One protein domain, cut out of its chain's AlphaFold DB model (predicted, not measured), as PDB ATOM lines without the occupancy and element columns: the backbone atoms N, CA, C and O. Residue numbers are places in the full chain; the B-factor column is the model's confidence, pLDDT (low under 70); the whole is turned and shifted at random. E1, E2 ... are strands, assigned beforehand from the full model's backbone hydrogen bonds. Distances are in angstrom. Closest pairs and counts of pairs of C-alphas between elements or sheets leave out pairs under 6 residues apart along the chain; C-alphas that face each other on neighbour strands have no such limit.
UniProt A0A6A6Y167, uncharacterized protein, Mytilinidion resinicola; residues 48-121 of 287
ATOM      1  N   GLN A  48      28.759  24.738  18.881       79.88
ATOM      2  CA  GLN A  48      28.511  23.526  19.654       79.88
ATOM      3  C   GLN A  48      28.849  22.308  18.799       79.88
ATOM      4  O   GLN A  48      28.391  22.193  17.663       79.88
ATOM      5  N   ILE A  49      29.655  21.409  19.354       80.50
ATOM      6  CA  ILE A  49      29.993  20.114  18.776       80.50
ATOM      7  C   ILE A  49      29.458  19.056  19.731       80.50
ATOM      8  O   ILE A  49      29.799  19.050  20.912       80.50
ATOM      9  N   LYS A  50      28.624  18.163  19.206       81.19
ATOM     10  CA  LYS A  50      28.054  17.040  19.943       81.19
ATOM     11  C   LYS A  50      28.676  15.751  19.424       81.19
ATOM     12  O   LYS A  50      28.519  15.425  18.249       81.19
ATOM     13  N   ILE A  51      29.396  15.040  20.285       79.69
ATOM     14  CA  ILE A  51      30.059  13.777  19.949       79.69
ATOM     15  C   ILE A  51      29.260  12.634  20.578       79.69
ATOM     16  O   ILE A  51      29.055  12.600  21.793       79.69
ATOM     17  N   MET A  52      28.823  11.693  19.741       77.88
ATOM     18  CA  MET A  52      28.172  10.451  20.159       77.88
ATOM     19  C   MET A  52      29.090   9.276  19.827       77.88
ATOM     20  O   MET A  52      29.524   9.127  18.688       77.88
ATOM     21  N   SER A  53      29.397   8.444  20.819       73.69
ATOM     22  CA  SER A  53      30.229   7.255  20.629       73.69
ATOM     23  C   SER A  53      29.349   6.034  20.348       73.69
ATOM     24  O   SER A  53      28.513   5.661  21.172       73.69
ATOM     25  N   ALA A  54      29.544   5.392  19.193       55.47
ATOM     26  CA  ALA A  54      28.859   4.147  18.856       55.47
ATOM     27  C   ALA A  54      29.240   3.053  19.872       55.47
ATOM     28  O   ALA A  54      30.400   2.662  19.969       55.47
ATOM     29  N   GLY A  55      28.269   2.598  20.668       58.69
ATOM     30  CA  GLY A  55      28.460   1.557  21.686       58.69
ATOM     31  C   GLY A  55      28.601   2.049  23.132       58.69
ATOM     32  O   GLY A  55      28.654   1.221  24.040       58.69
ATOM     33  N   SER A  56      28.600   3.363  23.396       58.84
ATOM     34  CA  SER A  56      28.500   3.890  24.764       58.84
ATOM     35  C   SER A  56      27.456   5.004  24.873       58.84
ATOM     36  O   SER A  56      27.383   5.882  24.024       58.84
ATOM     37  N   PHE A  57      26.666   5.020  25.955       57.69
ATOM     38  CA  PHE A  57      25.702   6.097  26.258       57.69
ATOM     39  C   PHE A  57      26.382   7.422  26.676       57.69
ATOM     40  O   PHE A  57      25.828   8.199  27.453       57.69
ATOM     41  N   LYS A  58      27.619   7.668  26.232       66.75
ATOM     42  CA  LYS A  58      28.392   8.862  26.573       66.75
ATOM     43  C   LYS A  58      28.224   9.886  25.464       66.75
ATOM     44  O   LYS A  58      28.915   9.851  24.451       66.75
ATOM     45  N   GLU A  59      27.286  10.789  25.681       77.00
ATOM     46  CA  GLU A  59      27.131  12.001  24.890       77.00
ATOM     47  C   GLU A  59      28.048  13.083  25.471       77.00
ATOM     48  O   GLU A  59      28.032  13.346  26.676       77.00
ATOM     49  N   MET A  60      28.898  13.660  24.623       80.38
ATOM     50  CA  MET A  60      29.838  14.717  24.986       80.38
ATOM     51  C   MET A  60      29.484  15.985  24.215       80.38
ATOM     52  O   MET A  60      29.447  15.979  22.985       80.38
ATOM     53  N   ASP A  61      29.274  17.069  24.950       81.75
ATOM     54  CA  ASP A  61      29.052  18.404  24.417       81.75
ATOM     55  C   ASP A  61      30.320  19.237  24.581       81.75
ATOM     56  O   ASP A  61      30.845  19.396  25.687       81.75
ATOM     57  N   ILE A  62      30.795  19.787  23.469       83.56
ATOM     58  CA  ILE A  62      31.905  20.732  23.415       83.56
ATOM     59  C   ILE A  62      31.354  22.057  22.901       83.56
ATOM     60  O   ILE A  62      30.850  22.138  21.782       83.56
ATOM     61  N   ILE A  63      31.455  23.105  23.709       82.88
ATOM     62  CA  ILE A  63      31.034  24.457  23.347       82.88
ATOM     63  C   ILE A  63      32.286  25.315  23.234       82.88
ATOM     64  O   ILE A  63      32.998  25.519  24.214       82.88
ATOM     65  N   TYR A  64      32.541  25.820  22.032       83.62
ATOM     66  CA  TYR A  64      33.589  26.792  21.757       83.62
ATOM     67  C   TYR A  64      32.973  28.187  21.692       83.62
ATOM     68  O   TYR A  64      32.103  28.448  20.853       83.62
ATOM     69  N   THR A  65      33.431  29.094  22.548       82.56
ATOM     70  CA  THR A  65      33.038  30.503  22.492       82.56
ATOM     71  C   THR A  65      34.154  31.348  21.864       82.56
ATOM     72  O   THR A  65      35.331  30.992  21.949       82.56
ATOM     73  N   PRO A  66      33.818  32.493  21.243       75.69
ATOM     74  CA  PRO A  66      34.810  33.382  20.631       75.69
ATOM     75  C   PRO A  66      35.816  34.002  21.622       75.69
ATOM     76  O   PRO A  66      36.791  34.600  21.183       75.69
ATOM     77  N   ASN A  67      35.631  33.831  22.936       78.62
ATOM     78  CA  ASN A  67      36.534  34.340  23.975       78.62
ATOM     79  C   ASN A  67      37.663  33.354  24.339       78.62
ATOM     80  O   ASN A  67      38.213  33.430  25.436       78.62
ATOM     81  N   ASN A  68      37.997  32.417  23.443       76.56
ATOM     82  CA  ASN A  68      38.950  31.325  23.687       76.56
ATOM     83  C   ASN A  68      38.592  30.454  24.903       76.56
ATOM     84  O   ASN A  68      39.475  29.918  25.577       76.56
ATOM     85  N   GLU A  69      37.295  30.318  25.176       81.62
ATOM     86  CA  GLU A  69      36.773  29.440  26.216       81.62
ATOM     87  C   GLU A  69      36.163  28.199  25.557       81.62
ATOM     88  O   GLU A  69      35.292  28.290  24.683       81.62
ATOM     89  N   VAL A  70      36.644  27.032  25.980       84.38
ATOM     90  CA  VAL A  70      36.147  25.722  25.565       84.38
ATOM     91  C   VAL A  70      35.525  25.050  26.769       84.38
ATOM     92  O   VAL A  70      36.215  24.703  27.727       84.38
ATOM     93  N   LYS A  71      34.220  24.816  26.705       85.31
ATOM     94  CA  LYS A  71      33.495  24.077  27.730       85.31
ATOM     95  C   LYS A  71      33.210  22.667  27.250       85.31
ATOM     96  O   LYS A  71      32.631  22.474  26.187       85.31
ATOM     97  N   ILE A  72      33.599  21.694  28.058       84.88
ATOM     98  CA  ILE A  72      33.395  20.269  27.832       84.88
ATOM     99  C   ILE A  72      32.468  19.749  28.927       84.88
ATOM    100  O   ILE A  72      32.781  19.823  30.119       84.88
ATOM    101  N   SER A  73      31.335  19.185  28.532       83.44
ATOM    102  CA  SER A  73      30.400  18.514  29.434       83.44
ATOM    103  C   SER A  73      30.003  17.156  28.884       83.44
ATOM    104  O   SER A  73      29.894  16.972  27.679       83.44
ATOM    105  N   PHE A  74      29.767  16.201  29.777       80.00
ATOM    106  CA  PHE A  74      29.222  14.898  29.412       80.00
ATOM    107  C   PHE A  74      27.781  14.816  29.904       80.00
ATOM    108  O   PHE A  74      27.501  15.163  31.059       80.00
ATOM    109  N   ALA A  75      26.874  14.342  29.054       70.44
ATOM    110  CA  ALA A  75      25.495  14.106  29.445       70.44
ATOM    111  C   ALA A  75      25.462  13.142  30.638       70.44
ATOM    112  O   ALA A  75      26.182  12.142  30.678       70.44
ATOM    113  N   ASN A  76      24.635  13.464  31.633       69.62
ATOM    114  CA  ASN A  76      24.476  12.689  32.868       69.62
ATOM    115  C   ASN A  76      25.743  12.554  33.736       69.62
ATOM    116  O   ASN A  76      25.752  11.762  34.679       69.62
ATOM    117  N   HIS A  77      26.793  13.341  33.483       73.06
ATOM    118  CA  HIS A  77      27.975  13.383  34.340       73.06
ATOM    119  C   HIS A  77      27.997  14.676  35.174       73.06
ATOM    120  O   HIS A  77      27.771  15.761  34.640       73.06
ATOM    121  N   PRO A  78      28.300  14.620  36.485       71.38
ATOM    122  CA  PRO A  78      28.229  15.792  37.362       71.38
ATOM    123  C   PRO A  78      29.400  16.772  37.199       71.38
ATOM    124  O   PRO A  78      29.468  17.742  37.952       71.38
ATOM    125  N   ILE A  79      30.323  16.504  36.270       77.62
ATOM    126  CA  ILE A  79      31.571  17.244  36.064       77.62
ATOM    127  C   ILE A  79      31.557  17.852  34.664       77.62
ATOM    128  O   ILE A  79      31.365  17.132  33.684       77.62
ATOM    129  N   SER A  80      31.838  19.147  34.594       82.69
ATOM    130  CA  SER A  80      32.170  19.886  33.378       82.69
ATOM    131  C   SER A  80      33.553  20.515  33.517       82.69
ATOM    132  O   SER A  80      33.922  20.979  34.599       82.69
ATOM    133  N   VAL A  81      34.307  20.542  32.427       84.69
ATOM    134  CA  VAL A  81      35.636  21.155  32.359       84.69
ATOM    135  C   VAL A  81      35.545  22.376  31.462       84.69
ATOM    136  O   VAL A  81      34.942  22.324  30.396       84.69
ATOM    137  N   GLU A  82      36.135  23.470  31.900       86.44
ATOM    138  CA  GLU A  82      36.242  24.714  31.159       86.44
ATOM    139  C   GLU A  82      37.725  25.017  30.965       86.44
ATOM    140  O   GLU A  82      38.523  24.960  31.900       86.44
ATOM    141  N   LEU A  83      38.098  25.274  29.722       86.44
ATOM    142  CA  LEU A  83      39.456  25.569  29.308       86.44
ATOM    143  C   LEU A  83      39.469  26.997  28.783       86.44
ATOM    144  O   LEU A  83      38.726  27.306  27.855       86.44
ATOM    145  N   ARG A  84      40.318  27.851  29.345       86.75
ATOM    146  CA  ARG A  84      40.447  29.247  28.936       86.75
ATOM    147  C   ARG A  84      41.903  29.569  28.648       86.75
ATOM    148  O   ARG A  84      42.757  29.393  29.512       86.75
ATOM    149  N   ALA A  85      42.195  30.046  27.444       85.31
ATOM    150  CA  ALA A  85      43.519  30.575  27.130       85.31
ATOM    151  C   ALA A  85      43.594  32.040  27.589       85.31
ATOM    152  O   ALA A  85      42.943  32.904  27.001       85.31
ATOM    153  N   ASN A  86      44.354  32.312  28.652       82.94
ATOM    154  CA  ASN A  86      44.531  33.671  29.180       82.94
ATOM    155  C   ASN A  86      45.619  34.428  28.406       82.94
ATOM    156  O   ASN A  86      45.505  35.631  28.179       82.94
ATOM    157  N   SER A  87      46.659  33.714  27.970       83.19
ATOM    158  CA  SER A  87      47.755  34.228  27.146       83.19
ATOM    159  C   SER A  87      48.299  33.109  26.236       83.19
ATOM    160  O   SER A  87      47.932  31.947  26.426       83.19
ATOM    161  N   PRO A  88      49.175  33.398  25.251       82.44
ATOM    162  CA  PRO A  88      49.742  32.374  24.362       82.44
ATOM    163  C   PRO A  88      50.491  31.245  25.087       82.44
ATOM    164  O   PRO A  88      50.660  30.165  24.528       82.44
ATOM    165  N   SER A  89      50.949  31.493  26.316       81.50
ATOM    166  CA  SER A  89      51.692  30.543  27.145       81.50
ATOM    167  C   SER A  89      50.910  30.042  28.361       81.50
ATOM    168  O   SER A  89      51.425  29.207  29.103       81.50
ATOM    169  N   GLU A  90      49.681  30.519  28.583       79.62
ATOM    170  CA  GLU A  90      48.908  30.210  29.784       79.62
ATOM    171  C   GLU A  90      47.505  29.699  29.451       79.62
ATOM    172  O   GLU A  90      46.664  30.401  28.880       79.62
ATOM    173  N   MET A  91      47.243  28.468  29.888       82.19
ATOM    174  CA  MET A  91      45.947  27.815  29.790       82.19
ATOM    175  C   MET A  91      45.401  27.561  31.191       82.19
ATOM    176  O   MET A  91      45.969  26.798  31.973       82.19
ATOM    177  N   GLN A  92      44.275  28.188  31.501       83.25
ATOM    178  CA  GLN A  92      43.533  27.961  32.725       83.25
ATOM    179  C   GLN A  92      42.548  26.811  32.518       83.25
ATOM    180  O   GLN A  92      41.761  26.807  31.573       83.25
ATOM    181  N   ILE A  93      42.590  25.839  33.427       83.12
ATOM    182  CA  ILE A  93      41.679  24.696  33.432       83.12
ATOM    183  C   ILE A  93      40.816  24.797  34.684       83.12
ATOM    184  O   ILE A  93      41.282  24.568  35.801       83.12
ATOM    185  N   SER A  94      39.553  25.145  34.486       82.50
ATOM    186  CA  SER A  94      38.545  25.252  35.532       82.50
ATOM    187  C   SER A  94      37.661  24.009  35.511       82.50
ATOM    188  O   SER A  94      37.212  23.551  34.464       82.50
ATOM    189  N   VAL A  95      37.396  23.429  36.680       80.31
ATOM    190  CA  VAL A  95      36.524  22.254  36.807       80.31
ATOM    191  C   VAL A  95      35.291  22.656  37.593       80.31
ATOM    192  O   VAL A  95      35.361  22.875  38.801       80.31
ATOM    193  N   ALA A  96      34.151  22.716  36.914       74.75
ATOM    194  CA  ALA A  96      32.860  22.923  37.551       74.75
ATOM    195  C   ALA A  96      32.204  21.563  37.815       74.75
ATOM    196  O   ALA A  96      32.094  20.717  36.928       74.75
ATOM    197  N   SER A  97      31.776  21.326  39.053       72.69
ATOM    198  CA  SER A  97      31.185  20.051  39.451       72.69
ATOM    199  C   SER A  97      30.084  20.246  40.485       72.69
ATOM    200  O   SER A  97      30.212  21.054  41.401       72.69
ATOM    201  N   ARG A  98      29.015  19.447  40.384       65.56
ATOM    202  CA  ARG A  98      27.967  19.364  41.424       65.56
ATOM    203  C   ARG A  98      28.407  18.531  42.642       65.56
ATOM    204  O   ARG A  98      27.734  18.515  43.678       65.56
ATOM    205  N   CYS A  99      29.550  17.857  42.539       60.59
ATOM    206  CA  CYS A  99      30.162  17.025  43.574       60.59
ATOM    207  C   CYS A  99      31.503  17.603  44.048       60.59
ATOM    208  O   CYS A  99      32.193  18.285  43.294       60.59
ATOM    209  N   THR A 100      31.919  17.259  45.268       63.03
ATOM    210  CA  THR A 100      33.291  17.497  45.740       63.03
ATOM    211  C   THR A 100      34.290  16.769  44.844       63.03
ATOM    212  O   THR A 100      34.253  15.542  44.728       63.03
ATOM    213  N   VAL A 101      35.188  17.533  44.228       67.69
ATOM    214  CA  VAL A 101      36.249  17.041  43.348       67.69
ATOM    215  C   VAL A 101      37.581  17.155  44.070       67.69
ATOM    216  O   VAL A 101      37.866  18.180  44.684       67.69
ATOM    217  N   LYS A 102      38.422  16.122  43.963       71.56
ATOM    218  CA  LYS A 102      39.853  16.253  44.249       71.56
ATOM    219  C   LYS A 102      40.608  16.140  42.922       71.56
ATOM    220  O   LYS A 102      40.659  15.031  42.386       71.56
ATOM    221  N   PRO A 103      41.134  17.245  42.366       71.12
ATOM    222  CA  PRO A 103      41.959  17.166  41.172       71.12
ATOM    223  C   PRO A 103      43.298  16.515  41.533       71.12
ATOM    224  O   PRO A 103      43.867  16.786  42.593       71.12
ATOM    225  N   SER A 104      43.797  15.645  40.663       77.50
ATOM    226  CA  SER A 104      45.179  15.180  40.708       77.50
ATOM    227  C   SER A 104      45.799  15.248  39.323       77.50
ATOM    228  O   SER A 104      45.216  14.805  38.334       77.50
ATOM    229  N   THR A 105      46.994  15.817  39.256       78.00
ATOM    230  CA  THR A 105      47.782  15.869  38.027       78.00
ATOM    231  C   THR A 105      48.684  14.648  38.001       78.00
ATOM    232  O   THR A 105      49.454  14.424  38.934       78.00
ATOM    233  N   VAL A 106      48.569  13.838  36.954       76.19
ATOM    234  CA  VAL A 106      49.477  12.721  36.699       76.19
ATOM    235  C   VAL A 106      50.209  13.032  35.405       76.19
ATOM    236  O   VAL A 106      49.592  13.147  34.347       76.19
ATOM    237  N   GLN A 107      51.525  13.202  35.500       71.38
ATOM    238  CA  GLN A 107      52.379  13.355  34.331       71.38
ATOM    239  C   GLN A 107      52.662  11.960  33.773       71.38
ATOM    240  O   GLN A 107      53.143  11.091  34.505       71.38
ATOM    241  N   SER A 108      52.298  11.720  32.514       68.88
ATOM    242  CA  SER A 108      52.668  10.473  31.851       68.88
ATOM    243  C   SER A 108      54.162  10.518  31.531       68.88
ATOM    244  O   SER A 108      54.667  11.536  31.065       68.88
ATOM    245  N   SER A 109      54.894   9.445  31.830       66.56
ATOM    246  CA  SER A 109      56.337   9.367  31.572       66.56
ATOM    247  C   SER A 109      56.668   9.045  30.111       66.56
ATOM    248  O   SER A 109      57.798   9.274  29.690       66.56
ATOM    249  N   SER A 110      55.708   8.510  29.348       72.69
ATOM    250  CA  SER A 110      55.915   8.044  27.970       72.69
ATOM    251  C   SER A 110      55.563   9.090  26.917       72.69
ATOM    252  O   SER A 110      56.265   9.227  25.923       72.69
ATOM    253  N   ASP A 111      54.507   9.857  27.167       66.62
ATOM    254  CA  ASP A 111      54.061  10.961  26.329       66.62
ATOM    255  C   ASP A 111      54.140  12.214  27.175       66.62
ATOM    256  O   ASP A 111      53.679  12.192  28.313       66.62
ATOM    257  N   LYS A 112      54.642  13.323  26.629       77.56
ATOM    258  CA  LYS A 112      54.669  14.654  27.271       77.56
ATOM    259  C   LYS A 112      53.257  15.234  27.523       77.56
ATOM    260  O   LYS A 112      53.048  16.439  27.449       77.56
ATOM    261  N   SER A 113      52.273  14.378  27.778       73.25
ATOM    262  CA  SER A 113      50.898  14.684  28.112       73.25
ATOM    263  C   SER A 113      50.737  14.851  29.622       73.25
ATOM    264  O   SER A 113      51.271  14.100  30.448       73.25
ATOM    265  N   ILE A 114      49.965  15.869  29.987       71.94
ATOM    266  CA  ILE A 114      49.535  16.117  31.358       71.94
ATOM    267  C   ILE A 114      48.115  15.574  31.475       71.94
ATOM    268  O   ILE A 114      47.202  16.066  30.814       71.94
ATOM    269  N   VAL A 115      47.915  14.559  32.319       74.38
ATOM    270  CA  VAL A 115      46.588  13.987  32.561       74.38
ATOM    271  C   VAL A 115      46.033  14.553  33.862       74.38
ATOM    272  O   VAL A 115      46.502  14.232  34.956       74.38
ATOM    273  N   LEU A 116      44.989  15.374  33.753       73.50
ATOM    274  CA  LEU A 116      44.196  15.831  34.893       73.50
ATOM    275  C   LEU A 116      43.145  14.778  35.243       73.50
ATOM    276  O   LEU A 116      42.155  14.592  34.536       73.50
ATOM    277  N   ARG A 117      43.358  14.075  36.357       75.12
ATOM    278  CA  ARG A 117      42.396  13.117  36.902       75.12
ATOM    279  C   ARG A 117      41.469  13.824  37.875       75.12
ATOM    280  O   ARG A 117      41.878  14.330  38.918       75.12
ATOM    281  N   ILE A 118      40.189  13.823  37.535       71.75
ATOM    282  CA  ILE A 118      39.131  14.435  38.328       71.75
ATOM    283  C   ILE A 118      38.311  13.301  38.938       71.75
ATOM    284  O   ILE A 118      37.504  12.669  38.260       71.75
ATOM    285  N   GLN A 119      38.528  13.017  40.223       68.88
ATOM    286  CA  GLN A 119      37.736  12.017  40.937       68.88
ATOM    287  C   GLN A 119      36.571  12.695  41.659       68.88
ATOM    288  O   GLN A 119      36.776  13.460  42.608       68.88
ATOM    289  N   ALA A 120      35.342  12.395  41.231       61.25
ATOM    290  CA  ALA A 120      34.149  12.750  41.988       61.25
ATOM    291  C   ALA A 120      34.136  11.946  43.294       61.25
ATOM    292  O   ALA A 120      34.026  10.718  43.291       61.25
ATOM    293  N   ARG A 121      34.238  12.623  44.439       60.25
ATOM    294  CA  ARG A 121      33.989  11.969  45.725       60.25
ATOM    295  C   ARG A 121      32.482  11.842  45.902       60.25
ATOM    296  O   ARG A 121      31.818  12.815  46.249       60.25
TER     297      ARG A 121
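Overview. This is residues 48 to 121 of the 287 residues of an uncharacterized protein of Mytilinidion resinicola (UniProt A0A6A6Y167). A twisted wall of five antiparallel strands, E1 to E5, makes the larger part, and a separate two-strand hairpin, E6 and E7, swings away from it after the edge strand E5. The two parts are loosely joined, with few contacts beyond the link from E5 to E6, and the loop of residues 108 to 113 sticks out free at the far end of the hairpin. The printed part has 74 residues with seven named strands, E1 to E7 in order along the chain, and no named helix, an all-strand class; the sheet orders are E1 - E2 - E3 - E4 - E5 and E6 - E7, both antiparallel. The whole is only just loose, close to compact, with a radius of gyration of the C-alphas of 13.8 A and spans of 35 by 31 by 27 A.

Arrangement. E1, residues 48 to 52, and E2, residues 59 to 65, form a hairpin at 163 degrees between directions, with N 49 and O 62 within hydrogen-bond range at 2.8 A. E3, residues 69 to 74, is the next antiparallel neighbour; N 63 and O 71 of E2 and E3 are 2.8 A apart. E4, residues 79 to 87, follows, with N 72 of E3 and O 81 of E4 at 2.8 A. E5, residues 90 to 97, runs antiparallel to E4 at 160 degrees, with N 84 and O 92 at 2.9 A. These five strands are a meander, each strand the antiparallel neighbour of the one before; E1 and E5 are its edge strands. E6, residues 101 to 107, and E7, residues 114 to 120, form a hairpin at 157 degrees, with N 104 and O 117 at 2.9 A. E5 and E6 meet only through their link. The closest C-alphas of E4 and E7, those of Ile 79 and Ala 120, are 7.9 A apart. E5 and E7 are only just apart, at 8.3 A.

Along the chain. E1 begins at C-alpha 48, (28.511, 23.526, 19.654), and is 13.1 A long. E2 is 19.6 A, E3 16.7 A. E4, the longest strand by residues, covers 25.1 A and ends at C-alpha 87, (47.755, 34.228, 27.146). E5 is 22.6 A, E6 18.8 A and E7 19.0 A, ending at C-alpha 120, (34.149, 12.750, 41.988).

Size, cuts and confidence. The C-alphas farthest apart, those of Gly 55 and Ser 87, are 38.3 A apart. The printed part has no cut and no long link. Mean pLDDT of the printed part is 75.7; residues 54 to 58, 76, 98 to 101, 108 to 109, 111 and 119 to 121 are under 70.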